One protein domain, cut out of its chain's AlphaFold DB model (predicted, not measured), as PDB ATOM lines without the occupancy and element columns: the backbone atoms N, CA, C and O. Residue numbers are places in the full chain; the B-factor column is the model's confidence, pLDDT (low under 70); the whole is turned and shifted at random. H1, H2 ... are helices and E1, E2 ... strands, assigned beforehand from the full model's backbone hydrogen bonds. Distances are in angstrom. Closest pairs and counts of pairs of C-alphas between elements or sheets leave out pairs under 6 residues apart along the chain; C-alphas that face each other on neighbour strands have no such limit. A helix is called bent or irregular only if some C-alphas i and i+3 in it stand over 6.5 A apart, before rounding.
ATOM      1  N   TRP A 213     135.054  70.019  69.126       87.62
ATOM      2  CA  TRP A 213     134.283  68.796  69.320       87.62
ATOM      3  C   TRP A 213     135.027  67.581  68.773       87.62
ATOM      4  O   TRP A 213     135.519  67.581  67.645       87.62
ATOM      5  N   LEU A 214     135.060  66.498  69.546       85.12
ATOM      6  CA  LEU A 214     135.294  65.163  69.008       85.12
ATOM      7  C   LEU A 214     133.947  64.612  68.577       85.12
ATOM      8  O   LEU A 214     133.259  63.968  69.371       85.12
ATOM      9  N   SER A 215     133.588  64.889  67.323       68.31
ATOM     10  CA  SER A 215     132.335  64.394  66.768       68.31
ATOM     11  C   SER A 215     132.271  62.875  66.899       68.31
ATOM     12  O   SER A 215     133.145  62.150  66.416       68.31
ATOM     13  N   THR A 216     131.237  62.401  67.578       64.00
ATOM     14  CA  THR A 216     130.869  60.986  67.624       64.00
ATOM     15  C   THR A 216     129.712  60.664  66.689       64.00
ATOM     16  O   THR A 216     129.554  59.512  66.286       64.00
ATOM     17  N   SER A 217     128.966  61.689  66.275       59.88
ATOM     18  CA  SER A 217     127.826  61.552  65.386       59.88
ATOM     19  C   SER A 217     128.282  61.495  63.926       59.88
ATOM     20  O   SER A 217     128.880  62.429  63.391       59.88
ATOM     21  N   THR A 218     127.935  60.407  63.237       54.81
ATOM     22  CA  THR A 218     127.939  60.354  61.765       54.81
ATOM     23  C   THR A 218     126.626  60.874  61.167       54.81
ATOM     24  O   THR A 218     126.412  60.736  59.963       54.81
ATOM     25  N   ARG A 219     125.701  61.395  61.988       55.66
ATOM     26  CA  ARG A 219     124.351  61.786  61.570       55.66
ATOM     27  C   ARG A 219     124.259  63.283  61.313       55.66
ATOM     28  O   ARG A 219     124.594  64.102  62.164       55.66
ATOM     29  N   THR A 220     123.700  63.634  60.163       52.12
ATOM     30  CA  THR A 220     123.161  64.967  59.895       52.12
ATOM     31  C   THR A 220     121.745  65.035  60.471       52.12
ATOM     32  O   THR A 220     120.782  64.680  59.798       52.12
ATOM     33  N   TRP A 221     121.612  65.457  61.730       54.53
ATOM     34  CA  TRP A 221     120.341  65.513  62.478       54.53
ATOM     35  C   TRP A 221     119.313  66.528  61.958       54.53
ATOM     36  O   TRP A 221     118.224  66.632  62.517       54.53
ATOM     37  N   ALA A 222     119.627  67.250  60.879       51.09
ATOM     38  CA  ALA A 222     118.747  68.247  60.279       51.09
ATOM     39  C   ALA A 222     117.357  67.701  59.873       51.09
ATOM     40  O   ALA A 222     116.443  68.507  59.711       51.09
ATOM     41  N   ASP A 223     117.181  66.371  59.790       51.69
ATOM     42  CA  ASP A 223     115.971  65.725  59.262       51.69
ATOM     43  C   ASP A 223     115.280  64.705  60.204       51.69
ATOM     44  O   ASP A 223     114.309  64.071  59.790       51.69
ATOM     45  N   GLU A 224     115.716  64.514  61.460       64.19
ATOM     46  CA  GLU A 224     115.045  63.580  62.392       64.19
ATOM     47  C   GLU A 224     114.082  64.320  63.353       64.19
ATOM     48  O   GLU A 224     114.521  64.907  64.345       64.19
ATOM     49  N   PRO A 225     112.750  64.276  63.136       64.62
ATOM     50  CA  PRO A 225     111.787  65.024  63.955       64.62
ATOM     51  C   PRO A 225     111.649  64.500  65.397       64.62
ATOM     52  O   PRO A 225     111.079  65.186  66.249       64.62
ATOM     53  N   HIS A 226     112.150  63.293  65.684       79.38
ATOM     54  CA  HIS A 226     111.918  62.573  66.939       79.38
ATOM     55  C   HIS A 226     113.205  61.939  67.493       79.38
ATOM     56  O   HIS A 226     113.325  60.711  67.496       79.38
ATOM     57  N   PRO A 227     114.168  62.746  67.980       83.50
ATOM     58  CA  PRO A 227     115.470  62.242  68.427       83.50
ATOM     59  C   PRO A 227     115.362  61.290  69.631       83.50
ATOM     60  O   PRO A 227     116.175  60.383  69.779       83.50
ATOM     61  N   PHE A 228     114.313  61.418  70.448       89.12
ATOM     62  CA  PHE A 228     114.028  60.526  71.580       89.12
ATOM     63  C   PHE A 228     113.116  59.343  71.189       89.12
ATOM     64  O   PHE A 228     112.542  58.667  72.046       89.12
ATOM     65  N   GLY A 229     112.915  59.101  69.890       87.25
ATOM     66  CA  GLY A 229     112.006  58.079  69.378       87.25
ATOM     67  C   GLY A 229     110.575  58.296  69.873       87.25
ATOM     68  O   GLY A 229     110.059  59.416  69.862       87.25
ATOM     69  N   GLN A 230     109.937  57.228  70.355       86.25
ATOM     70  CA  GLN A 230     108.572  57.275  70.901       86.25
ATOM     71  C   GLN A 230     108.428  58.100  72.193       86.25
ATOM     72  O   GLN A 230     107.302  58.338  72.626       86.25
ATOM     73  N   TRP A 231     109.544  58.501  72.808       89.31
ATOM     74  CA  TRP A 231     109.590  59.311  74.028       89.31
ATOM     75  C   TRP A 231     109.716  60.807  73.750       89.31
ATOM     76  O   TRP A 231     109.795  61.610  74.678       89.31
ATOM     77  N   THR A 232     109.745  61.193  72.473       90.56
ATOM     78  CA  THR A 232     109.780  62.601  72.079       90.56
ATOM     79  C   THR A 232     108.490  63.284  72.513       90.56
ATOM     80  O   THR A 232     107.400  62.909  72.075       90.56
ATOM     81  N   LEU A 233     108.615  64.310  73.351       90.94
ATOM     82  CA  LEU A 233     107.496  65.115  73.819       90.94
ATOM     83  C   LEU A 233     107.181  66.265  72.857       90.94
ATOM     84  O   LEU A 233     108.048  66.772  72.136       90.94
ATOM     85  N   SER A 234     105.919  66.698  72.873       89.56
ATOM     86  CA  SER A 234     105.414  67.764  72.003       89.56
ATOM     87  C   SER A 234     106.108  69.103  72.270       89.56
ATOM     88  O   SER A 234     105.989  69.676  73.352       89.56
ATOM     89  N   GLN A 235     106.758  69.644  71.242       90.56
ATOM     90  CA  GLN A 235     107.433  70.942  71.278       90.56
ATOM     91  C   GLN A 235     106.429  72.061  70.979       90.56
ATOM     92  O   GLN A 235     106.133  72.362  69.828       90.56
ATOM     93  N   THR A 236     105.857  72.653  72.029       91.56
ATOM     94  CA  THR A 236     104.819  73.698  71.922       91.56
ATOM     95  C   THR A 236     105.347  75.083  72.302       91.56
ATOM     96  O   THR A 236     106.380  75.212  72.958       91.56
ATOM     97  N   LEU A 237     104.594  76.142  71.999       91.81
ATOM     98  CA  LEU A 237     104.924  77.511  72.427       91.81
ATOM     99  C   LEU A 237     105.046  77.641  73.955       91.81
ATOM    100  O   LEU A 237     105.870  78.396  74.462       91.81
ATOM    101  N   ARG A 238     104.291  76.839  74.718       92.75
ATOM    102  CA  ARG A 238     104.431  76.788  76.182       92.75
ATOM    103  C   ARG A 238     105.774  76.198  76.607       92.75
ATOM    104  O   ARG A 238     106.380  76.720  77.533       92.75
ATOM    105  N   THR A 239     106.251  75.153  75.925       93.19
ATOM    106  CA  THR A 239     107.575  74.564  76.209       93.19
ATOM    107  C   THR A 239     108.699  75.547  75.898       93.19
ATOM    108  O   THR A 239     109.643  75.655  76.672       93.19
ATOM    109  N   ALA A 240     108.556  76.324  74.818       94.69
ATOM    110  CA  ALA A 240     109.487  77.392  74.468       94.69
ATOM    111  C   ALA A 240     109.553  78.468  75.560       94.69
ATOM    112  O   ALA A 240     110.642  78.834  75.987       94.69
ATOM    113  N   ARG A 241     108.400  78.924  76.072       94.94
ATOM    114  CA  ARG A 241     108.346  79.895  77.180       94.94
ATOM    115  C   ARG A 241     109.040  79.372  78.439       94.94
ATOM    116  O   ARG A 241     109.852  80.088  79.007       94.94
ATOM    117  N   VAL A 242     108.777  78.120  78.827       95.75
ATOM    118  CA  VAL A 242     109.437  77.488  79.986       95.75
ATOM    119  C   VAL A 242     110.952  77.431  79.797       95.75
ATOM    120  O   VAL A 242     111.688  77.803  80.708       95.75
ATOM    121  N   LEU A 243     111.429  77.006  78.621       97.06
ATOM    122  CA  LEU A 243     112.863  76.946  78.341       97.06
ATOM    123  C   LEU A 243     113.505  78.339  78.357       97.06
ATOM    124  O   LEU A 243     114.543  78.516  78.986       97.06
ATOM    125  N   ARG A 244     112.883  79.329  77.708       97.06
ATOM    126  CA  ARG A 244     113.372  80.713  77.687       97.06
ATOM    127  C   ARG A 244     113.518  81.272  79.098       97.06
ATOM    128  O   ARG A 244     114.603  81.707  79.456       97.06
ATOM    129  N   SER A 245     112.472  81.169  79.920       95.44
ATOM    130  CA  SER A 245     112.533  81.608  81.317       95.44
ATOM    131  C   SER A 245     113.577  80.839  82.125       95.44
ATOM    132  O   SER A 245     114.185  81.399  83.031       95.44
ATOM    133  N   ALA A 246     113.796  79.555  81.823       96.19
ATOM    134  CA  ALA A 246     114.832  78.787  82.493       96.19
ATOM    135  C   ALA A 246     116.238  79.293  82.137       96.19
ATOM    136  O   ALA A 246     117.033  79.459  83.055       96.19
ATOM    137  N   LEU A 247     116.516  79.563  80.857       97.31
ATOM    138  CA  LEU A 247     117.798  80.079  80.355       97.31
ATOM    139  C   LEU A 247     118.081  81.505  80.840       97.31
ATOM    140  O   LEU A 247     119.179  81.771  81.314       97.31
ATOM    141  N   GLU A 248     117.076  82.381  80.836       95.25
ATOM    142  CA  GLU A 248     117.177  83.746  81.369       95.25
ATOM    143  C   GLU A 248     117.609  83.734  82.847       95.25
ATOM    144  O   GLU A 248     118.547  84.425  83.237       95.25
ATOM    145  N   ARG A 249     117.020  82.858  83.677       94.06
ATOM    146  CA  ARG A 249     117.455  82.681  85.079       94.06
ATOM    147  C   ARG A 249     118.886  82.161  85.212       94.06
ATOM    148  O   ARG A 249     119.524  82.427  86.224       94.06
ATOM    149  N   VAL A 250     119.363  81.376  84.248       94.12
ATOM    150  CA  VAL A 250     120.745  80.873  84.243       94.12
ATOM    151  C   VAL A 250     121.720  81.981  83.849       94.12
ATOM    152  O   VAL A 250     122.793  82.066  84.434       94.12
ATOM    153  N   ALA A 251     121.336  82.838  82.899       92.62
ATOM    154  CA  ALA A 251     122.124  83.978  82.443       92.62
ATOM    155  C   ALA A 251     122.351  85.020  83.552       92.62
ATOM    156  O   ALA A 251     123.442  85.578  83.649       92.62
ATOM    157  N   TYR A 252     121.356  85.216  84.425       88.81
ATOM    158  CA  TYR A 252     121.445  86.061  85.618       88.81
ATOM    159  C   TYR A 252     121.461  85.208  86.891       88.81
ATOM    160  O   TYR A 252     120.447  85.144  87.600       88.81
ATOM    161  N   PRO A 253     122.582  84.533  87.212       68.75
ATOM    162  CA  PRO A 253     122.655  83.733  88.417       68.75
ATOM    163  C   PRO A 253     122.493  84.658  89.628       68.75
ATOM    164  O   PRO A 253     123.397  85.396  90.012       68.75
ATOM    165  N   VAL A 254     121.316  84.613  90.252       62.78
ATOM    166  CA  VAL A 254     121.158  85.065  91.636       62.78
ATOM    167  C   VAL A 254     122.125  84.218  92.463       62.78
ATOM    168  O   VAL A 254     122.256  83.031  92.163       62.78
ATOM    169  N   GLU A 255     122.792  84.795  93.472       52.41
ATOM    170  CA  GLU A 255     123.582  84.069  94.484       52.41
ATOM    171  C   GLU A 255     122.696  83.025  95.190       52.41
ATOM    172  O   GLU A 255     122.209  83.202  96.303       52.41
ATOM    173  N   GLN A 256     122.397  81.937  94.500       47.38
ATOM    174  CA  GLN A 256     121.695  80.796  95.019       47.38
ATOM    175  C   GLN A 256     122.789  79.840  95.441       47.38
ATOM    176  O   GLN A 256     123.605  79.410  94.625       47.38
ATOM    177  N   GLU A 257     122.809  79.522  96.731       41.50
ATOM    178  CA  GLU A 257     123.524  78.360  97.230       41.50
ATOM    179  C   GLU A 257     123.005  77.152  96.450       41.50
ATOM    180  O   GLU A 257     121.937  76.604  96.733       41.50
ATOM    181  N   ILE A 258     123.738  76.769  95.407       46.81
ATOM    182  CA  ILE A 258     123.508  75.520  94.706       46.81
ATOM    183  C   ILE A 258     123.672  74.458  95.788       46.81
ATOM    184  O   ILE A 258     124.785  74.230  96.271       46.81
ATOM    185  N   LEU A 259     122.567  73.824  96.195       40.88
ATOM    186  CA  LEU A 259     122.573  72.605  97.002       40.88
ATOM    187  C   LEU A 259     123.112  71.473  96.125       40.88
ATOM    188  O   LEU A 259     122.412  70.564  95.690       40.88
ATOM    189  N   TYR A 260     124.391  71.599  95.808       46.72
ATOM    190  CA  TYR A 260     125.206  70.618  95.149       46.72
ATOM    191  C   TYR A 260     125.448  69.512  96.163       46.72
ATOM    192  O   TYR A 260     125.972  69.751  97.252       46.72
ATOM    193  N   VAL A 261     125.078  68.290  95.803       42.94
ATOM    194  CA  VAL A 261     125.653  67.112  96.439       42.94
ATOM    195  C   VAL A 261     126.783  66.660  95.515       42.94
ATOM    196  O   VAL A 261     126.504  65.992  94.519       42.94
ATOM    197  N   PRO A 262     128.052  67.038  95.782       47.59
ATOM    198  CA  PRO A 262     129.180  66.386  95.137       47.59
ATOM    199  C   PRO A 262     129.086  64.908  95.455       47.59
ATOM    200  O   PRO A 262     129.312  64.509  96.597       47.59
ATOM    201  N   LEU A 263     128.745  64.092  94.461       48.69
ATOM    202  CA  LEU A 263     128.698  62.652  94.672       48.69
ATOM    203  C   LEU A 263     130.108  62.052  94.691       48.69
ATOM    204  O   LEU A 263     130.290  61.024  95.329       48.69
ATOM    205  N   GLN A 264     131.109  62.734  94.109       46.34
ATOM    206  CA  GLN A 264     132.547  62.485  94.286       46.34
ATOM    207  C   GLN A 264     133.393  63.625  93.676       46.34
ATOM    208  O   GLN A 264     133.059  64.151  92.614       46.34
ATOM    209  N   LYS A 265     134.524  63.956  94.314       46.03
ATOM    210  CA  LYS A 265     135.703  64.559  93.662       46.03
ATOM    211  C   LYS A 265     136.794  63.486  93.635       46.03
ATOM    212  O   LYS A 265     137.631  63.449  94.530       46.03
ATOM    213  N   ALA A 266     136.729  62.564  92.679       47.16
ATOM    214  CA  ALA A 266     137.933  61.845  92.276       47.16
ATOM    215  C   ALA A 266     138.673  62.742  91.276       47.16
ATOM    216  O   ALA A 266     138.015  63.459  90.520       47.16
ATOM    217  N   ASP A 267     140.007  62.711  91.263       54.69
ATOM    218  CA  ASP A 267     140.847  63.677  90.532       54.69
ATOM    219  C   ASP A 267     140.538  63.782  89.017       54.69
ATOM    220  O   ASP A 267     140.905  64.771  88.383       54.69
ATOM    221  N   HIS A 268     139.785  62.825  88.445       60.84
ATOM    222  CA  HIS A 268     139.433  62.766  87.018       60.84
ATOM    223  C   HIS A 268     137.953  62.467  86.702       60.84
ATOM    224  O   HIS A 268     137.584  62.389  85.528       60.84
ATOM    225  N   THR A 269     137.076  62.304  87.702       66.19
ATOM    226  CA  THR A 269     135.645  62.032  87.463       66.19
ATOM    227  C   THR A 269     134.764  62.830  88.412       66.19
ATOM    228  O   THR A 269     134.967  62.825  89.627       66.19
ATOM    229  N   SER A 270     133.764  63.521  87.868       79.75
ATOM    230  CA  SER A 270     132.712  64.139  88.679       79.75
ATOM    231  C   SER A 270     131.346  63.651  88.262       79.75
ATOM    232  O   SER A 270     131.019  63.639  87.080       79.75
ATOM    233  N   LEU A 271     130.551  63.291  89.260       85.38
ATOM    234  CA  LEU A 271     129.195  62.814  89.083       85.38
ATOM    235  C   LEU A 271     128.226  63.799  89.740       85.38
ATOM    236  O   LEU A 271     128.440  64.221  90.880       85.38
ATOM    237  N   ALA A 272     127.168  64.153  89.019       88.06
ATOM    238  CA  ALA A 272     126.071  64.973  89.508       88.06
ATOM    239  C   ALA A 272     124.737  64.257  89.282       88.06
ATOM    240  O   ALA A 272     124.548  63.574  88.277       88.06
ATOM    241  N   PHE A 273     123.810  64.412  90.224       91.19
ATOM    242  CA  PHE A 273     122.458  63.879  90.121       91.19
ATOM    243  C   PHE A 273     121.456  64.977  90.449       91.19
ATOM    244  O   PHE A 273     121.559  65.622  91.493       91.19
ATOM    245  N   PHE A 274     120.463  65.142  89.586       91.50
ATOM    246  CA  PHE A 274     119.368  66.075  89.772       91.50
ATOM    247  C   PHE A 274     118.027  65.382  89.585       91.50
ATOM    248  O   PHE A 274     117.895  64.360  88.909       91.50
ATOM    249  N   ARG A 275     117.006  65.992  90.170       92.56
ATOM    250  CA  ARG A 275     115.615  65.621  89.976       92.56
ATOM    251  C   ARG A 275     114.859  66.854  89.498       92.56
ATOM    252  O   ARG A 275     114.965  67.892  90.136       92.56
ATOM    253  N   ILE A 276     114.109  66.732  88.406       91.19
ATOM    254  CA  ILE A 276     113.306  67.832  87.855       91.19
ATOM    255  C   ILE A 276     111.879  67.724  88.381       91.19
ATOM    256  O   ILE A 276     111.145  66.832  87.969       91.19
ATOM    257  N   GLU A 277     111.457  68.629  89.258       89.75
ATOM    258  CA  GLU A 277     110.058  68.740  89.701       89.75
ATOM    259  C   GLU A 277     109.428  70.086  89.317       89.75
ATOM    260  O   GLU A 277     108.203  70.201  89.207       89.75
ATOM    261  N   CYS A 278     110.251  71.114  89.107       91.44
ATOM    262  CA  CYS A 278     109.817  72.459  88.759       91.44
ATOM    263  C   CYS A 278     110.779  73.162  87.784       91.44
ATOM    264  O   CYS A 278     111.846  72.655  87.445       91.44
ATOM    265  N   GLU A 279     110.399  74.357  87.320       92.12
ATOM    266  CA  GLU A 279     111.234  75.144  86.402       92.12
ATOM    267  C   GLU A 279     112.551  75.616  87.035       92.12
ATOM    268  O   GLU A 279     113.513  75.865  86.314       92.12
ATOM    269  N   GLN A 280     112.609  75.741  88.367       91.94
ATOM    270  CA  GLN A 280     113.845  76.094  89.064       91.94
ATOM    271  C   GLN A 280     114.876  74.967  88.948       91.94
ATOM    272  O   GLN A 280     116.047  75.235  88.690       91.94
ATOM    273  N   ASP A 281     114.437  73.712  89.067       92.62
ATOM    274  CA  ASP A 281     115.311  72.550  88.895       92.62
ATOM    275  C   ASP A 281     115.853  72.488  87.462       92.62
ATOM    276  O   ASP A 281     117.032  72.207  87.257       92.62
ATOM    277  N   LEU A 282     115.010  72.814  86.472       95.00
ATOM    278  CA  LEU A 282     115.428  72.917  85.073       95.00
ATOM    279  C   LEU A 282     116.534  73.967  84.893       95.00
ATOM    280  O   LEU A 282     117.553  73.660  84.279       95.00
ATOM    281  N   SER A 283     116.368  75.171  85.454       94.44
ATOM    282  CA  SER A 283     117.411  76.207  85.430       94.44
ATOM    283  C   SER A 283     118.716  75.712  86.058       94.44
ATOM    284  O   SER A 283     119.773  75.861  85.456       94.44
ATOM    285  N   LEU A 284     118.664  75.064  87.226       92.06
ATOM    286  CA  LEU A 284     119.865  74.556  87.903       92.06
ATOM    287  C   LEU A 284     120.617  73.514  87.065       92.06
ATOM    288  O   LEU A 284     121.846  73.532  87.008       92.06
ATOM    289  N   ILE A 285     119.894  72.621  86.392       94.38
ATOM    290  CA  ILE A 285     120.499  71.594  85.537       94.38
ATOM    291  C   ILE A 285     121.105  72.219  84.283       94.38
ATOM    292  O   ILE A 285     122.228  71.869  83.926       94.38
ATOM    293  N   ILE A 286     120.406  73.157  83.637       96.00
ATOM    294  CA  ILE A 286     120.932  73.883  82.471       96.00
ATOM    295  C   ILE A 286     122.195  74.658  82.854       96.00
ATOM    296  O   ILE A 286     123.190  74.563  82.142       96.00
ATOM    297  N   ALA A 287     122.198  75.351  83.998       92.88
ATOM    298  CA  ALA A 287     123.388  76.023  84.520       92.88
ATOM    299  C   ALA A 287     124.564  75.052  84.661       92.88
ATOM    300  O   ALA A 287     125.686  75.368  84.278       92.88
ATOM    301  N   HIS A 288     124.297  73.848  85.169       91.56
ATOM    302  CA  HIS A 288     125.316  72.825  85.354       91.56
ATOM    303  C   HIS A 288     125.871  72.293  84.029       91.56
ATOM    304  O   HIS A 288     127.085  72.156  83.881       91.56
ATOM    305  N   VAL A 289     124.995  72.023  83.056       94.38
ATOM    306  CA  VAL A 289     125.403  71.585  81.715       94.38
ATOM    307  C   VAL A 289     126.205  72.674  81.011       94.38
ATOM    308  O   VAL A 289     127.275  72.370  80.490       94.38
ATOM    309  N   ASN A 290     125.743  73.928  81.044       93.25
ATOM    310  CA  ASN A 290     126.458  75.069  80.471       93.25
ATOM    311  C   ASN A 290     127.840  75.235  81.115       93.25
ATOM    312  O   ASN A 290     128.831  75.330  80.396       93.25
ATOM    313  N   ALA A 291     127.926  75.207  82.449       89.44
ATOM    314  CA  ALA A 291     129.196  75.324  83.162       89.44
ATOM    315  C   ALA A 291     130.178  74.231  82.730       89.44
ATOM    316  O   ALA A 291     131.301  74.527  82.345       89.44
ATOM    317  N   TRP A 292     129.746  72.967  82.698       91.25
ATOM    318  CA  TRP A 292     130.607  71.884  82.227       91.25
ATOM    319  C   TRP A 292     130.997  72.077  80.756       91.25
ATOM    320  O   TRP A 292     132.181  72.092  80.421       91.25
ATOM    321  N   LEU A 293     130.041  72.263  79.850       90.25
ATOM    322  CA  LEU A 293     130.338  72.358  78.420       90.25
ATOM    323  C   LEU A 293     131.205  73.560  78.041       90.25
ATOM    324  O   LEU A 293     131.861  73.495  77.003       90.25
ATOM    325  N   LEU A 294     131.255  74.609  78.860       87.88
ATOM    326  CA  LEU A 294     131.974  75.845  78.548       87.88
ATOM    327  C   LEU A 294     133.236  76.065  79.412       87.88
ATOM    328  O   LEU A 294     134.084  76.854  79.018       87.88
ATOM    329  N   ASP A 295     133.446  75.315  80.505       80.31
ATOM    330  CA  ASP A 295     134.583  75.482  81.446       80.31
ATOM    331  C   ASP A 295     135.977  75.241  80.833       80.31
ATOM    332  O   ASP A 295     136.998  75.722  81.328       80.31
ATOM    333  N   HIS A 296     136.051  74.439  79.769       83.25
ATOM    334  CA  HIS A 296     137.319  73.996  79.177       83.25
ATOM    335  C   HIS A 296     137.380  74.290  77.676       83.25
ATOM    336  O   HIS A 296     137.492  73.342  76.895       83.25
ATOM    337  N   PRO A 297     137.303  75.557  77.232       82.62
ATOM    338  CA  PRO A 297     137.110  75.903  75.822       82.62
ATOM    339  C   PRO A 297     138.248  75.418  74.910       82.62
ATOM    340  O   PRO A 297     138.008  75.122  73.748       82.62
ATOM    341  N   ALA A 298     139.465  75.240  75.439       81.94
ATOM    342  CA  ALA A 298     140.636  74.789  74.680       81.94
ATOM    343  C   ALA A 298     140.752  73.259  74.490       81.94
ATOM    344  O   ALA A 298     141.661  72.788  73.807       81.94
ATOM    345  N   CYS A 299     139.891  72.462  75.123       85.94
ATOM    346  CA  CYS A 299     139.938  71.002  75.011       85.94
ATOM    347  C   CYS A 299     138.934  70.516  73.968       85.94
ATOM    348  O   CYS A 299     137.903  71.145  73.755       85.94
ATOM    349  N   PHE A 300     139.153  69.353  73.365       88.88
ATOM    350  CA  PHE A 300     138.086  68.724  72.597       88.88
ATOM    351  C   PHE A 300     137.072  68.085  73.543       88.88
ATOM    352  O   PHE A 300     137.463  67.343  74.445       88.88
ATOM    353  N   ALA A 301     135.785  68.347  73.329       91.00
ATOM    354  CA  ALA A 301     134.709  67.713  74.084       91.00
ATOM    355  C   ALA A 301     134.072  66.573  73.289       91.00
ATOM    356  O   ALA A 301     133.834  66.690  72.086       91.00
ATOM    357  N   ARG A 302     133.746  65.484  73.982       92.38
ATOM    358  CA  ARG A 302     132.857  64.435  73.488       92.38
ATOM    359  C   ARG A 302     131.671  64.313  74.425       92.38
ATOM    360  O   ARG A 302     131.862  64.016  75.601       92.38
ATOM    361  N   MET A 303     130.464  64.471  73.891       93.38
ATOM    362  CA  MET A 303     129.230  64.377  74.666       93.38
ATOM    363  C   MET A 303     128.339  63.238  74.169       93.38
ATOM    364  O   MET A 303     128.134  63.069  72.968       93.38
ATOM    365  N   ARG A 304     127.782  62.473  75.109       93.81
ATOM    366  CA  ARG A 304     126.775  61.443  74.847       93.81
ATOM    367  C   ARG A 304     125.603  61.601  75.801       93.81
ATOM    368  O   ARG A 304     125.811  61.772  77.000       93.81
ATOM    369  N   TRP A 305     124.400  61.480  75.265       95.31
ATOM    370  CA  TRP A 305     123.153  61.432  76.007       95.31
ATOM    371  C   TRP A 305     122.542  60.036  75.947       95.31
ATOM    372  O   TRP A 305     122.540  59.374  74.908       95.31
ATOM    373  N   THR A 306     121.955  59.598  77.051       95.69
ATOM    374  CA  THR A 306     121.143  58.383  77.107       95.69
ATOM    375  C   THR A 306     119.853  58.671  77.858       95.69
ATOM    376  O   THR A 306     119.880  59.166  78.983       95.69
ATOM    377  N   LEU A 307     118.719  58.385  77.223       96.00
ATOM    378  CA  LEU A 307     117.400  58.388  77.845       96.00
ATOM    379  C   LEU A 307     117.021  56.951  78.208       96.00
ATOM    380  O   LEU A 307     116.791  56.117  77.336       96.00
ATOM    381  N   TYR A 308     116.906  56.676  79.496       94.56
ATOM    382  CA  TYR A 308     116.437  55.402  80.015       94.56
ATOM    383  C   TYR A 308     114.930  55.477  80.301       94.56
ATOM    384  O   TYR A 308     114.488  56.267  81.145       94.56
ATOM    385  N   ALA A 309     114.137  54.672  79.585       90.69
ATOM    386  CA  ALA A 309     112.673  54.670  79.648       90.69
ATOM    387  C   ALA A 309     112.074  53.301  79.250       90.69
ATOM    388  O   ALA A 309     112.575  52.627  78.351       90.69
ATOM    389  N   ASP A 310     110.967  52.890  79.884       84.19
ATOM    390  CA  ASP A 310     110.383  51.547  79.714       84.19
ATOM    391  C   ASP A 310     109.154  51.506  78.796       84.19
ATOM    392  O   ASP A 310     108.107  52.077  79.088       84.19
ATOM    393  N   THR A 311     109.226  50.717  77.718       63.94
ATOM    394  CA  THR A 311     108.196  50.626  76.658       63.94
ATOM    395  C   THR A 311     106.903  49.893  77.051       63.94
ATOM    396  O   THR A 311     105.894  50.037  76.360       63.94
ATOM    397  N   GLN A 312     106.881  49.165  78.174       57.06
ATOM    398  CA  GLN A 312     105.708  48.398  78.641       57.06
ATOM    399  C   GLN A 312     104.557  49.279  79.181       57.06
ATOM    400  O   GLN A 312     103.475  48.789  79.501       57.06
ATOM    401  N   TRP A 313     104.760  50.596  79.227       53.34
ATOM    402  CA  TRP A 313     103.863  51.598  79.808       53.34
ATOM    403  C   TRP A 313     102.465  51.700  79.190       53.34
ATOM    404  O   TRP A 313     101.544  52.148  79.870       53.34
ATOM    405  N   ARG A 314     102.261  51.295  77.927       47.97
ATOM    406  CA  ARG A 314     100.925  51.378  77.304       47.97
ATOM    407  C   ARG A 314      99.887  50.485  77.997       47.97
ATOM    408  O   ARG A 314      98.695  50.699  77.795       47.97
ATOM    409  N   GLU A 315     100.323  49.532  78.823       49.84
ATOM    410  CA  GLU A 315      99.455  48.560  79.501       49.84
ATOM    411  C   GLU A 315      99.325  48.785  81.023       49.84
ATOM    412  O   GLU A 315      98.447  48.195  81.654       49.84
ATOM    413  N   THR A 316     100.124  49.671  81.632       51.50
ATOM    414  CA  THR A 316     100.106  49.933  83.086       51.50
ATOM    415  C   THR A 316      99.540  51.314  83.428       51.50
ATOM    416  O   THR A 316      99.953  52.329  82.884       51.50
ATOM    417  N   VAL A 317      98.612  51.367  84.391       54.06
ATOM    418  CA  VAL A 317      97.823  52.559  84.789       54.06
ATOM    419  C   VAL A 317      98.665  53.693  85.412       54.06
ATOM    420  O   VAL A 317      98.165  54.799  85.615       54.06
ATOM    421  N   THR A 318      99.940  53.452  85.728       60.16
ATOM    422  CA  THR A 318     100.826  54.423  86.388       60.16
ATOM    423  C   THR A 318     101.932  54.869  85.428       60.16
ATOM    424  O   THR A 318     102.636  54.005  84.906       60.16
ATOM    425  N   PRO A 319     102.106  56.181  85.177       66.25
ATOM    426  CA  PRO A 319     103.248  56.665  84.407       66.25
ATOM    427  C   PRO A 319     104.553  56.271  85.121       66.25
ATOM    428  O   PRO A 319     104.599  56.235  86.355       66.25
ATOM    429  N   LEU A 320     105.602  55.982  84.348       75.94
ATOM    430  CA  LEU A 320     106.946  55.669  84.848       75.94
ATOM    431  C   LEU A 320     107.883  56.871  84.659       75.94
ATOM    432  O   LEU A 320     107.637  57.690  83.774       75.94
ATOM    433  N   PRO A 321     108.904  57.025  85.518       88.56
ATOM    434  CA  PRO A 321     109.838  58.137  85.413       88.56
ATOM    435  C   PRO A 321     110.767  57.957  84.208       88.56
ATOM    436  O   PRO A 321     111.046  56.832  83.794       88.56
ATOM    437  N   HIS A 322     111.295  59.065  83.701       93.00
ATOM    438  CA  HIS A 322     112.375  59.064  82.719       93.00
ATOM    439  C   HIS A 322     113.689  59.435  83.399       93.00
ATOM    440  O   HIS A 322     113.735  60.327  84.251       93.00
ATOM    441  N   LEU A 323     114.764  58.746  83.031       95.44
ATOM    442  CA  LEU A 323     116.100  59.021  83.542       95.44
ATOM    443  C   LEU A 323     117.005  59.406  82.375       95.44
ATOM    444  O   LEU A 323     117.228  58.609  81.471       95.44
ATOM    445  N   TYR A 324     117.535  60.621  82.404       97.25
ATOM    446  CA  TYR A 324     118.511  61.104  81.436       97.25
ATOM    447  C   TYR A 324     119.911  60.991  82.030       97.25
ATOM    448  O   TYR A 324     120.120  61.260  83.214       97.25
ATOM    449  N   HIS A 325     120.877  60.634  81.197       96.56
ATOM    450  CA  HIS A 325     122.292  60.602  81.536       96.56
ATOM    451  C   HIS A 325     123.083  61.334  80.461       96.56
ATOM    452  O   HIS A 325     122.927  61.048  79.278       96.56
ATOM    453  N   MET A 326     123.924  62.272  80.880       96.25
ATOM    454  CA  MET A 326     124.942  62.900  80.050       96.25
ATOM    455  C   MET A 326     126.309  62.394  80.491       96.25
ATOM    456  O   MET A 326     126.665  62.523  81.661       96.25
ATOM    457  N   SER A 327     127.088  61.884  79.547       94.38
ATOM    458  CA  SER A 327     128.510  61.594  79.716       94.38
ATOM    459  C   SER A 327     129.306  62.585  78.878       94.38
ATOM    460  O   SER A 327     129.119  62.661  77.663       94.38
ATOM    461  N   LEU A 328     130.213  63.313  79.518       93.38
ATOM    462  CA  LEU A 328     131.073  64.311  78.892       93.38
ATOM    463  C   LEU A 328     132.541  63.979  79.167       93.38
ATOM    464  O   LEU A 328     132.942  63.796  80.314       93.38
ATOM    465  N   GLU A 329     133.336  63.887  78.107       91.94
ATOM    466  CA  GLU A 329     134.773  63.600  78.154       91.94
ATOM    467  C   GLU A 329     135.543  64.777  77.538       91.94
ATOM    468  O   GLU A 329     135.205  65.216  76.434       91.94
ATOM    469  N   TYR A 330     136.595  65.259  78.207       89.38
ATOM    470  CA  TYR A 330     137.504  66.272  77.657       89.38
ATOM    471  C   TYR A 330     138.864  65.681  77.307       89.38
ATOM    472  O   TYR A 330     139.469  64.945  78.089       89.38
ATOM    473  N   PHE A 331     139.373  66.089  76.149       85.50
ATOM    474  CA  PHE A 331     140.671  65.705  75.614       85.50
ATOM    475  C   PHE A 331     141.469  66.978  75.327       85.50
ATOM    476  O   PHE A 331     141.254  67.649  74.318       85.50
ATOM    477  N   CYS A 332     142.354  67.359  76.242       79.25
ATOM    478  CA  CYS A 332     143.151  68.577  76.114       79.25
ATOM    479  C   CYS A 332     144.468  68.268  75.386       79.25
ATOM    480  O   CYS A 332     145.193  67.345  75.765       79.25
ATOM    481  N   HIS A 333     144.798  69.025  74.335       63.16
ATOM    482  CA  HIS A 333     146.099  68.910  73.680       63.16
ATOM    483  C   HIS A 333     147.167  69.679  74.465       63.16
ATOM    484  O   HIS A 333     147.119  70.899  74.554       63.16
ATOM    485  N   GLY A 334     148.177  68.956  74.951       51.34
ATOM    486  CA  GLY A 334     149.490  69.523  75.242       51.34
ATOM    487  C   GLY A 334     149.677  70.146  76.624       51.34
ATOM    488  O   GLY A 334     149.743  71.360  76.757       51.34
ATOM    489  N   GLU A 335     150.048  69.311  77.589       39.88
ATOM    490  CA  GLU A 335     151.329  69.540  78.258       39.88
ATOM    491  C   GLU A 335     152.269  68.406  77.819       39.88
ATOM    492  O   GLU A 335     151.976  67.234  78.010       39.88
ATOM    493  N   LYS A 336     153.317  68.781  77.075       39.38
ATOM    494  CA  LYS A 336     154.502  68.012  76.639       39.38
ATOM    495  C   LYS A 336     154.524  66.499  76.941       39.38
ATOM    496  O   LYS A 336     154.591  66.113  78.095       39.38
ATOM    497  N   GLN A 337     154.661  65.686  75.883       40.19
ATOM    498  CA  GLN A 337     155.358  64.379  75.861       40.19
ATOM    499  C   GLN A 337     155.730  63.787  77.242       40.19
ATOM    500  O   GLN A 337     156.850  64.004  77.701       40.19
ATOM    501  N   ALA A 338     154.798  63.053  77.861       36.81
ATOM    502  CA  ALA A 338     154.947  62.048  78.932       36.81
ATOM    503  C   ALA A 338     153.607  62.010  79.689       36.81
ATOM    504  O   ALA A 338     153.434  62.665  80.703       36.81
ATOM    505  N   ASP A 339     152.542  61.451  79.138       40.03
ATOM    506  CA  ASP A 339     152.291  60.014  79.153       40.03
ATOM    507  C   ASP A 339     151.094  59.770  78.219       40.03
ATOM    508  O   ASP A 339     150.104  60.499  78.278       40.03
ATOM    509  N   GLU A 340     151.107  58.713  77.410       45.38
ATOM    510  CA  GLU A 340     149.924  58.220  76.672       45.38
ATOM    511  C   GLU A 340     148.832  57.653  77.623       45.38
ATOM    512  O   GLU A 340     148.090  56.741  77.267       45.38
ATOM    513  N   ARG A 341     148.753  58.146  78.868       47.31
ATOM    514  CA  ARG A 341     147.942  57.609  79.971       47.31
ATOM    515  C   ARG A 341     147.134  58.648  80.744       47.31
ATOM    516  O   ARG A 341     146.494  58.265  81.717       47.31
ATOM    517  N   SER A 342     147.141  59.923  80.359       57.38
ATOM    518  CA  SER A 342     146.250  60.891  81.005       57.38
ATOM    519  C   SER A 342     144.807  60.530  80.664       57.38
ATOM    520  O   SER A 342     144.361  60.731  79.532       57.38
ATOM    521  N   GLU A 343     144.107  59.922  81.622       67.00
ATOM    522  CA  GLU A 343     142.693  59.588  81.486       67.00
ATOM    523  C   GLU A 343     141.907  60.867  81.158       67.00
ATOM    524  O   GLU A 343     142.198  61.930  81.720       67.00
ATOM    525  N   PRO A 344     140.945  60.805  80.219       77.12
ATOM    526  CA  PRO A 344     140.146  61.972  79.885       77.12
ATOM    527  C   PRO A 344     139.410  62.449  81.136       77.12
ATOM    528  O   PRO A 344     138.872  61.641  81.895       77.12
ATOM    529  N   LEU A 345     139.347  63.768  81.330       84.44
ATOM    530  CA  LEU A 345     138.494  64.327  82.371       84.44
ATOM    531  C   LEU A 345     137.053  63.947  82.035       84.44
ATOM    532  O   LEU A 345     136.548  64.316  80.973       84.44
ATOM    533  N   ARG A 346     136.404  63.209  82.935       88.75
ATOM    534  CA  ARG A 346     135.054  62.695  82.727       88.75
ATOM    535  C   ARG A 346     134.060  63.364  83.665       88.75
ATOM    536  O   ARG A 346     134.310  63.532  84.859       88.75
ATOM    537  N   ARG A 347     132.902  63.731  83.128       90.62
ATOM    538  CA  ARG A 347     131.774  64.263  83.889       90.62
ATOM    539  C   ARG A 347     130.517  63.480  83.537       90.62
ATOM    540  O   ARG A 347     130.212  63.298  82.361       90.62
ATOM    541  N   ASP A 348     129.798  63.029  84.553       92.81
ATOM    542  CA  ASP A 348     128.550  62.287  84.408       92.81
ATOM    543  C   ASP A 348     127.423  63.040  85.121       92.81
ATOM    544  O   ASP A 348     127.476  63.267  86.330       92.81
ATOM    545  N   LEU A 349     126.390  63.426  84.379       93.94
ATOM    546  CA  LEU A 349     125.198  64.082  84.912       93.94
ATOM    547  C   LEU A 349     124.002  63.154  84.743       93.94
ATOM    548  O   LEU A 349     123.684  62.740  83.634       93.94
ATOM    549  N   TRP A 350     123.309  62.885  85.837       95.56
ATOM    550  CA  TRP A 350     122.082  62.105  85.869       95.56
ATOM    551  C   TRP A 350     120.906  63.003  86.224       95.56
ATOM    552  O   TRP A 350     120.982  63.793  87.163       95.56
ATOM    553  N   VAL A 351     119.806  62.877  85.492       95.75
ATOM    554  CA  VAL A 351     118.612  63.702  85.672       95.75
ATOM    555  C   VAL A 351     117.379  62.814  85.699       95.75
ATOM    556  O   VAL A 351     117.020  62.199  84.699       95.75
ATOM    557  N   LEU A 352     116.714  62.760  86.850       94.44
ATOM    558  CA  LEU A 352     115.462  62.038  87.032       94.44
ATOM    559  C   LEU A 352     114.269  62.973  86.817       94.44
ATOM    560  O   LEU A 352     114.081  63.931  87.569       94.44
ATOM    561  N   VAL A 353     113.415  62.638  85.857       93.38
ATOM    562  CA  VAL A 353     112.107  63.266  85.669       93.38
ATOM    563  C   VAL A 353     111.041  62.337  86.255       93.38
ATOM    564  O   VAL A 353     110.875  61.211  85.775       93.38
ATOM    565  N   PRO A 354     110.335  62.739  87.326       88.00
ATOM    566  CA  PRO A 354     109.295  61.917  87.914       88.00
ATOM    567  C   PRO A 354     108.101  61.757  86.973       88.00
ATOM    568  O   PRO A 354     107.869  62.507  86.032       88.00
ATOM    569  N   ALA A 355     107.316  60.727  87.249       77.88
ATOM    570  CA  ALA A 355     106.216  60.343  86.390       77.88
ATOM    571  C   ALA A 355     104.941  61.147  86.693       77.88
ATOM    572  O   ALA A 355     103.973  60.618  87.250       77.88
ATOM    573  N   ARG A 356     104.913  62.449  86.386       75.00
ATOM    574  CA  ARG A 356     103.705  63.271  86.571       75.00
ATOM    575  C   ARG A 356     103.373  64.081  85.323       75.00
ATOM    576  O   ARG A 356     104.203  64.795  84.788       75.00
ATOM    577  N   LYS A 357     102.089  64.099  84.940       69.44
ATOM    578  CA  LYS A 357     101.587  64.899  83.799       69.44
ATOM    579  C   LYS A 357     101.937  66.389  83.873       69.44
ATOM    580  O   LYS A 357     102.055  67.046  82.850       69.44
ATOM    581  N   ARG A 358     102.063  66.945  85.083       69.62
ATOM    582  CA  ARG A 358     102.446  68.353  85.276       69.62
ATOM    583  C   ARG A 358     103.901  68.619  84.871       69.62
ATOM    584  O   ARG A 358     104.215  69.736  84.482       69.62
ATOM    585  N   GLU A 359     104.755  67.606  84.961       77.44
ATOM    586  CA  GLU A 359     106.190  67.686  84.678       77.44
ATOM    587  C   GLU A 359     106.484  67.485  83.178       77.44
ATOM    588  O   GLU A 359     107.532  67.918  82.718       77.44
ATOM    589  N   GLU A 360     105.527  66.975  82.386       88.06
ATOM    590  CA  GLU A 360     105.656  66.778  80.928       88.06
ATOM    591  C   GLU A 360     106.033  68.071  80.185       88.06
ATOM    592  O   GLU A 360     106.833  68.052  79.255       88.06
ATOM    593  N   LEU A 361     105.506  69.222  80.619       92.31
ATOM    594  CA  LEU A 361     105.855  70.516  80.024       92.31
ATOM    595  C   LEU A 361     107.326  70.892  80.277       92.31
ATOM    596  O   LEU A 361     107.986  71.432  79.390       92.31
ATOM    597  N   ILE A 362     107.819  70.615  81.486       95.06
ATOM    598  CA  ILE A 362     109.190  70.925  81.911       95.06
ATOM    599  C   ILE A 362     110.159  69.952  81.239       95.06
ATOM    600  O   ILE A 362     111.199  70.357  80.731       95.06
ATOM    601  N   GLU A 363     109.784  68.679  81.161       95.38
ATOM    602  CA  GLU A 363     110.547  67.669  80.444       95.38
ATOM    603  C   GLU A 363     110.619  67.965  78.944       95.38
ATOM    604  O   GLU A 363     111.679  67.839  78.342       95.38
ATOM    605  N   ALA A 364     109.528  68.415  78.323       94.75
ATOM    606  CA  ALA A 364     109.547  68.789  76.914       94.75
ATOM    607  C   ALA A 364     110.486  69.980  76.650       94.75
ATOM    608  O   ALA A 364     111.193  69.981  75.641       94.75
ATOM    609  N   ALA A 365     110.542  70.954  77.569       96.56
ATOM    610  CA  ALA A 365     111.516  72.046  77.534       96.56
ATOM    611  C   ALA A 365     112.961  71.538  77.709       96.56
ATOM    612  O   ALA A 365     113.860  71.971  76.988       96.56
ATOM    613  N   TRP A 366     113.180  70.571  78.604       97.00
ATOM    614  CA  TRP A 366     114.468  69.896  78.783       97.00
ATOM    615  C   TRP A 366     114.921  69.136  77.526       97.00
ATOM    616  O   TRP A 366     116.050  69.308  77.069       97.00
ATOM    617  N   GLN A 367     114.029  68.361  76.903       95.75
ATOM    618  CA  GLN A 367     114.302  67.678  75.635       95.75
ATOM    619  C   GLN A 367     114.651  68.673  74.522       95.75
ATOM    620  O   GLN A 367     115.548  68.398  73.725       95.75
ATOM    621  N   ARG A 368     113.989  69.838  74.478       95.06
ATOM    622  CA  ARG A 368     114.313  70.912  73.526       95.06
ATOM    623  C   ARG A 368     115.734  71.430  73.715       95.06
ATOM    624  O   ARG A 368     116.468  71.564  72.739       95.06
ATOM    625  N   TYR A 369     116.127  71.668  74.965       96.88
ATOM    626  CA  TYR A 369     117.486  72.076  75.308       96.88
ATOM    627  C   TYR A 369     118.515  71.017  74.892       96.88
ATOM    628  O   TYR A 369     119.447  71.346  74.163       96.88
ATOM    629  N   ILE A 370     118.322  69.738  75.244       95.75
ATOM    630  CA  ILE A 370     119.220  68.648  74.809       95.75
ATOM    631  C   ILE A 370     119.331  68.613  73.282       95.75
ATOM    632  O   ILE A 370     120.432  68.503  72.746       95.75
ATOM    633  N   ARG A 371     118.200  68.742  72.573       92.81
ATOM    634  CA  ARG A 371     118.146  68.670  71.108       92.81
ATOM    635  C   ARG A 371     119.066  69.687  70.434       92.81
ATOM    636  O   ARG A 371     119.668  69.362  69.416       92.81
ATOM    637  N   SER A 372     119.215  70.873  71.018       92.81
ATOM    638  CA  SER A 372     120.093  71.925  70.489       92.81
ATOM    639  C   SER A 372     121.590  71.596  70.526       92.81
ATOM    640  O   SER A 372     122.378  72.310  69.920       92.81
ATOM    641  N   TRP A 373     121.984  70.509  71.195       92.75
ATOM    642  CA  TRP A 373     123.363  70.025  71.241       92.75
ATOM    643  C   TRP A 373     123.616  68.772  70.389       92.75
ATOM    644  O   TRP A 373     124.727  68.240  70.367       92.75
ATOM    645  N   LEU A 374     122.595  68.239  69.712       90.25
ATOM    646  CA  LEU A 374     122.712  66.944  69.034       90.25
ATOM    647  C   LEU A 374     123.488  67.005  67.712       90.25
ATOM    648  O   LEU A 374     123.850  65.956  67.190       90.25
ATOM    649  N   THR A 375     123.830  68.189  67.185       87.94
ATOM    650  CA  THR A 375     124.728  68.285  66.019       87.94
ATOM    651  C   THR A 375     126.087  67.637  66.300       87.94
ATOM    652  O   THR A 375     126.644  66.976  65.422       87.94
ATOM    653  N   CYS A 376     126.605  67.772  67.526       88.50
ATOM    654  CA  CYS A 376     127.914  67.244  67.925       88.50
ATOM    655  C   CYS A 376     127.856  66.161  69.015       88.50
ATOM    656  O   CYS A 376     128.909  65.685  69.443       88.50
ATOM    657  N   ALA A 377     126.661  65.751  69.448       89.06
ATOM    658  CA  ALA A 377     126.468  64.749  70.492       89.06
ATOM    659  C   ALA A 377     125.614  63.568  70.021       89.06
ATOM    660  O   ALA A 377     124.732  63.711  69.174       89.06
ATOM    661  N   ASP A 378     125.840  62.403  70.625       87.06
ATOM    662  CA  ASP A 378     124.976  61.242  70.414       87.06
ATOM    663  C   ASP A 378     123.810  61.234  71.394       87.06
ATOM    664  O   ASP A 378     123.944  61.671  72.537       87.06
ATOM    665  N   LEU A 379     122.692  60.654  70.965       91.56
ATOM    666  CA  LEU A 379     121.563  60.332  71.822       91.56
ATOM    667  C   LEU A 379     121.181  58.863  71.643       91.56
ATOM    668  O   LEU A 379     121.028  58.369  70.521       91.56
ATOM    669  N   HIS A 380     121.032  58.163  72.761       91.62
ATOM    670  CA  HIS A 380     120.599  56.772  72.825       91.62
ATOM    671  C   HIS A 380     119.364  56.636  73.707       91.62
ATOM    672  O   HIS A 380     119.103  57.478  74.568       91.62
ATOM    673  N   THR A 381     118.604  55.568  73.489       91.75
ATOM    674  CA  THR A 381     117.463  55.211  74.330       91.75
ATOM    675  C   THR A 381     117.605  53.770  74.787       91.75
ATOM    676  O   THR A 381     117.706  52.892  73.932       91.75
ATOM    677  N   ASP A 382     117.544  53.534  76.092       92.50
ATOM    678  CA  ASP A 382     117.722  52.216  76.709       92.50
ATOM    679  C   ASP A 382     116.633  51.944  77.762       92.50
ATOM    680  O   ASP A 382     115.802  52.808  78.058       92.50
ATOM    681  N   ALA A 383     116.596  50.729  78.316       91.12
ATOM    682  CA  ALA A 383     115.605  50.361  79.327       91.12
ATOM    683  C   ALA A 383     115.844  51.103  80.652       91.12
ATOM    684  O   ALA A 383     116.987  51.289  81.080       91.12
ATOM    685  N   LEU A 384     114.769  51.480  81.354       91.56
ATOM    686  CA  LEU A 384     114.874  52.205  82.628       91.56
ATOM    687  C   LEU A 384     115.642  51.394  83.675       91.56
ATOM    688  O   LEU A 384     116.420  51.949  84.451       91.56
ATOM    689  N   TYR A 385     115.443  50.074  83.676       90.50
ATOM    690  CA  TYR A 385     116.155  49.154  84.559       90.50
ATOM    691  C   TYR A 385     117.679  49.273  84.429       90.50
ATOM    692  O   TYR A 385     118.365  49.368  85.449       90.50
ATOM    693  N   ASP A 386     118.199  49.326  83.201       92.00
ATOM    694  CA  ASP A 386     119.638  49.403  82.936       92.00
ATOM    695  C   ASP A 386     120.207  50.742  83.419       92.00
ATOM    696  O   ASP A 386     121.238  50.778  84.095       92.00
ATOM    697  N   GLY A 387     119.483  51.838  83.178       92.12
ATOM    698  CA  GLY A 387     119.850  53.163  83.676       92.12
ATOM    699  C   GLY A 387     119.873  53.240  85.199       92.12
ATOM    700  O   GLY A 387     120.816  53.772  85.783       92.12
ATOM    701  N   LEU A 388     118.870  52.661  85.866       90.88
ATOM    702  CA  LEU A 388     118.831  52.585  87.326       90.88
ATOM    703  C   LEU A 388     119.978  51.741  87.880       90.88
ATOM    704  O   LEU A 388     120.572  52.138  88.878       90.88
ATOM    705  N   GLN A 389     120.316  50.612  87.250       90.75
ATOM    706  CA  GLN A 389     121.474  49.806  87.640       90.75
ATOM    707  C   GLN A 389     122.793  50.561  87.458       90.75
ATOM    708  O   GLN A 389     123.639  50.522  88.357       90.75
ATOM    709  N   ALA A 390     122.971  51.251  86.331       90.38
ATOM    710  CA  ALA A 390     124.159  52.044  86.038       90.38
ATOM    711  C   ALA A 390     124.324  53.189  87.047       90.38
ATOM    712  O   ALA A 390     125.389  53.320  87.654       90.38
ATOM    713  N   LEU A 391     123.248  53.935  87.318       88.38
ATOM    714  CA  LEU A 391     123.220  54.965  88.354       88.38
ATOM    715  C   LEU A 391     123.560  54.372  89.727       88.38
ATOM    716  O   LEU A 391     124.440  54.882  90.413       88.38
ATOM    717  N   TRP A 392     122.920  53.269  90.131       85.38
ATOM    718  CA  TRP A 392     123.183  52.648  91.435       85.38
ATOM    719  C   TRP A 392     124.616  52.141  91.575       85.38
ATOM    720  O   TRP A 392     125.169  52.183  92.672       85.38
ATOM    721  N   SER A 393     125.211  51.658  90.486       82.94
ATOM    722  CA  SER A 393     126.603  51.206  90.453       82.94
ATOM    723  C   SER A 393     127.571  52.384  90.555       82.94
ATOM    724  O   SER A 393     128.555  52.285  91.274       82.94
ATOM    725  N   GLY A 394     127.261  53.517  89.914       72.69
ATOM    726  CA  GLY A 394     128.024  54.761  90.063       72.69
ATOM    727  C   GLY A 394     127.884  55.409  91.446       72.69
ATOM    728  O   GLY A 394     128.799  56.086  91.901       72.69
ATOM    729  N   LEU A 395     126.758  55.177  92.133       70.62
ATOM    730  CA  LEU A 395     126.505  55.652  93.499       70.62
ATOM    731  C   LEU A 395     127.087  54.735  94.589       70.62
ATOM    732  O   LEU A 395     127.317  55.192  95.708       70.62
ATOM    733  N   ARG A 396     127.291  53.442  94.303       51.09
ATOM    734  CA  ARG A 396     127.861  52.468  95.244       51.09
ATOM    735  C   ARG A 396     129.386  52.463  95.159       51.09
ATOM    736  O   ARG A 396     129.969  51.705  94.387       51.09
TER     737      ARG A 396
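Overview. This is residues 213 to 396 of the 397 residues of an uncharacterized protein of Ktedonobacteria bacterium brp13 (UniProt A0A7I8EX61). A twisted slab of five strands is the core, with H2 and H4 packed over one face and H5 over the other, while H1 crosses H2 and H4 on their side away from the sheet. Residues 335 to 341, in the loop of the E3-E4 hairpin, stick out far beyond one end. The printed part has 184 residues, with H1 E1 H2 E2 H3 E3 E4 H4 E5 H5 along the chain; the mixed sheet has the order E1 E4 E3 E2 E5, and the class is mixed, helices and strands. The whole is compact, with a radius of gyration of the C-alphas of 17.1 A, and spans 58 by 39 by 38 A.

Arrangement. After residues 213 to 236, with no named element, H1, residues 237 to 251, touches H2, residues 279 to 294, at a steep tilt of 59 degrees; their closest C-alphas are those of Ala 246 and Ser 283, 4.7 A apart. With residues 238 to 243 alone H1 touches H4, residues 360 to 371, at a steep tilt of 66 degrees, closest at the C-alphas of Thr 239 and Ala 365, 4.9 A. Edge strand E1, residues 269 to 275, is parallel to E4, residues 345 to 353 (N 272 to O 348, 2.8 A). E2, residues 300 to 308, is antiparallel to E3, residues 322 to 331 (N 306 to O 325, 2.8 A), and parallel to edge strand E5, residues 377 to 382 (N 305 to O 378, 2.8 A). E3 and E4 form an antiparallel hairpin (N 324 to O 351, 2.8 A). H2 and H4 are on the same face, at heights of 9.7 A and 9.8 A over the sheet; H5, residues 384 to 395, is on the opposite face at 9.2 A, making three layers, helices on both faces of a sheet. E1, H2, E2 and E4, H4, E5 are split strand-helix-strand units, each with two strands between its own, and their crossovers are right-handed. H3, residues 311 to 315, is not on the sheet and is irregular, with C-alphas 311 and 314 7.3 A apart. Every O i to N i+4 pair is within hydrogen-bond range in H1, H2, H4 and H5; H3 has 0 of 1, and 1 of 2 O i to N i+3 pairs.

Along the chain. H1 begins at C-alpha 237 (104.924, 77.511, 72.427) and is 20.9 A long; H2 is 22.2 A. E3, 29.9 A, ends at C-alpha 331 (140.671, 65.705, 75.614). H5 ends at C-alpha 395 (126.505, 55.652, 93.499).

Size, cuts and confidence. The C-alphas farthest apart are those of Val 317 and Gln 337, 59.4 A. The printed part has no cut; the links H1 to E1 and E3 to E4 are long. Mean pLDDT of the printed part is 80.2, and 51 residues are under 70, among them 215 to 225, 253 to 269, 311 to 319 and 333 to 343.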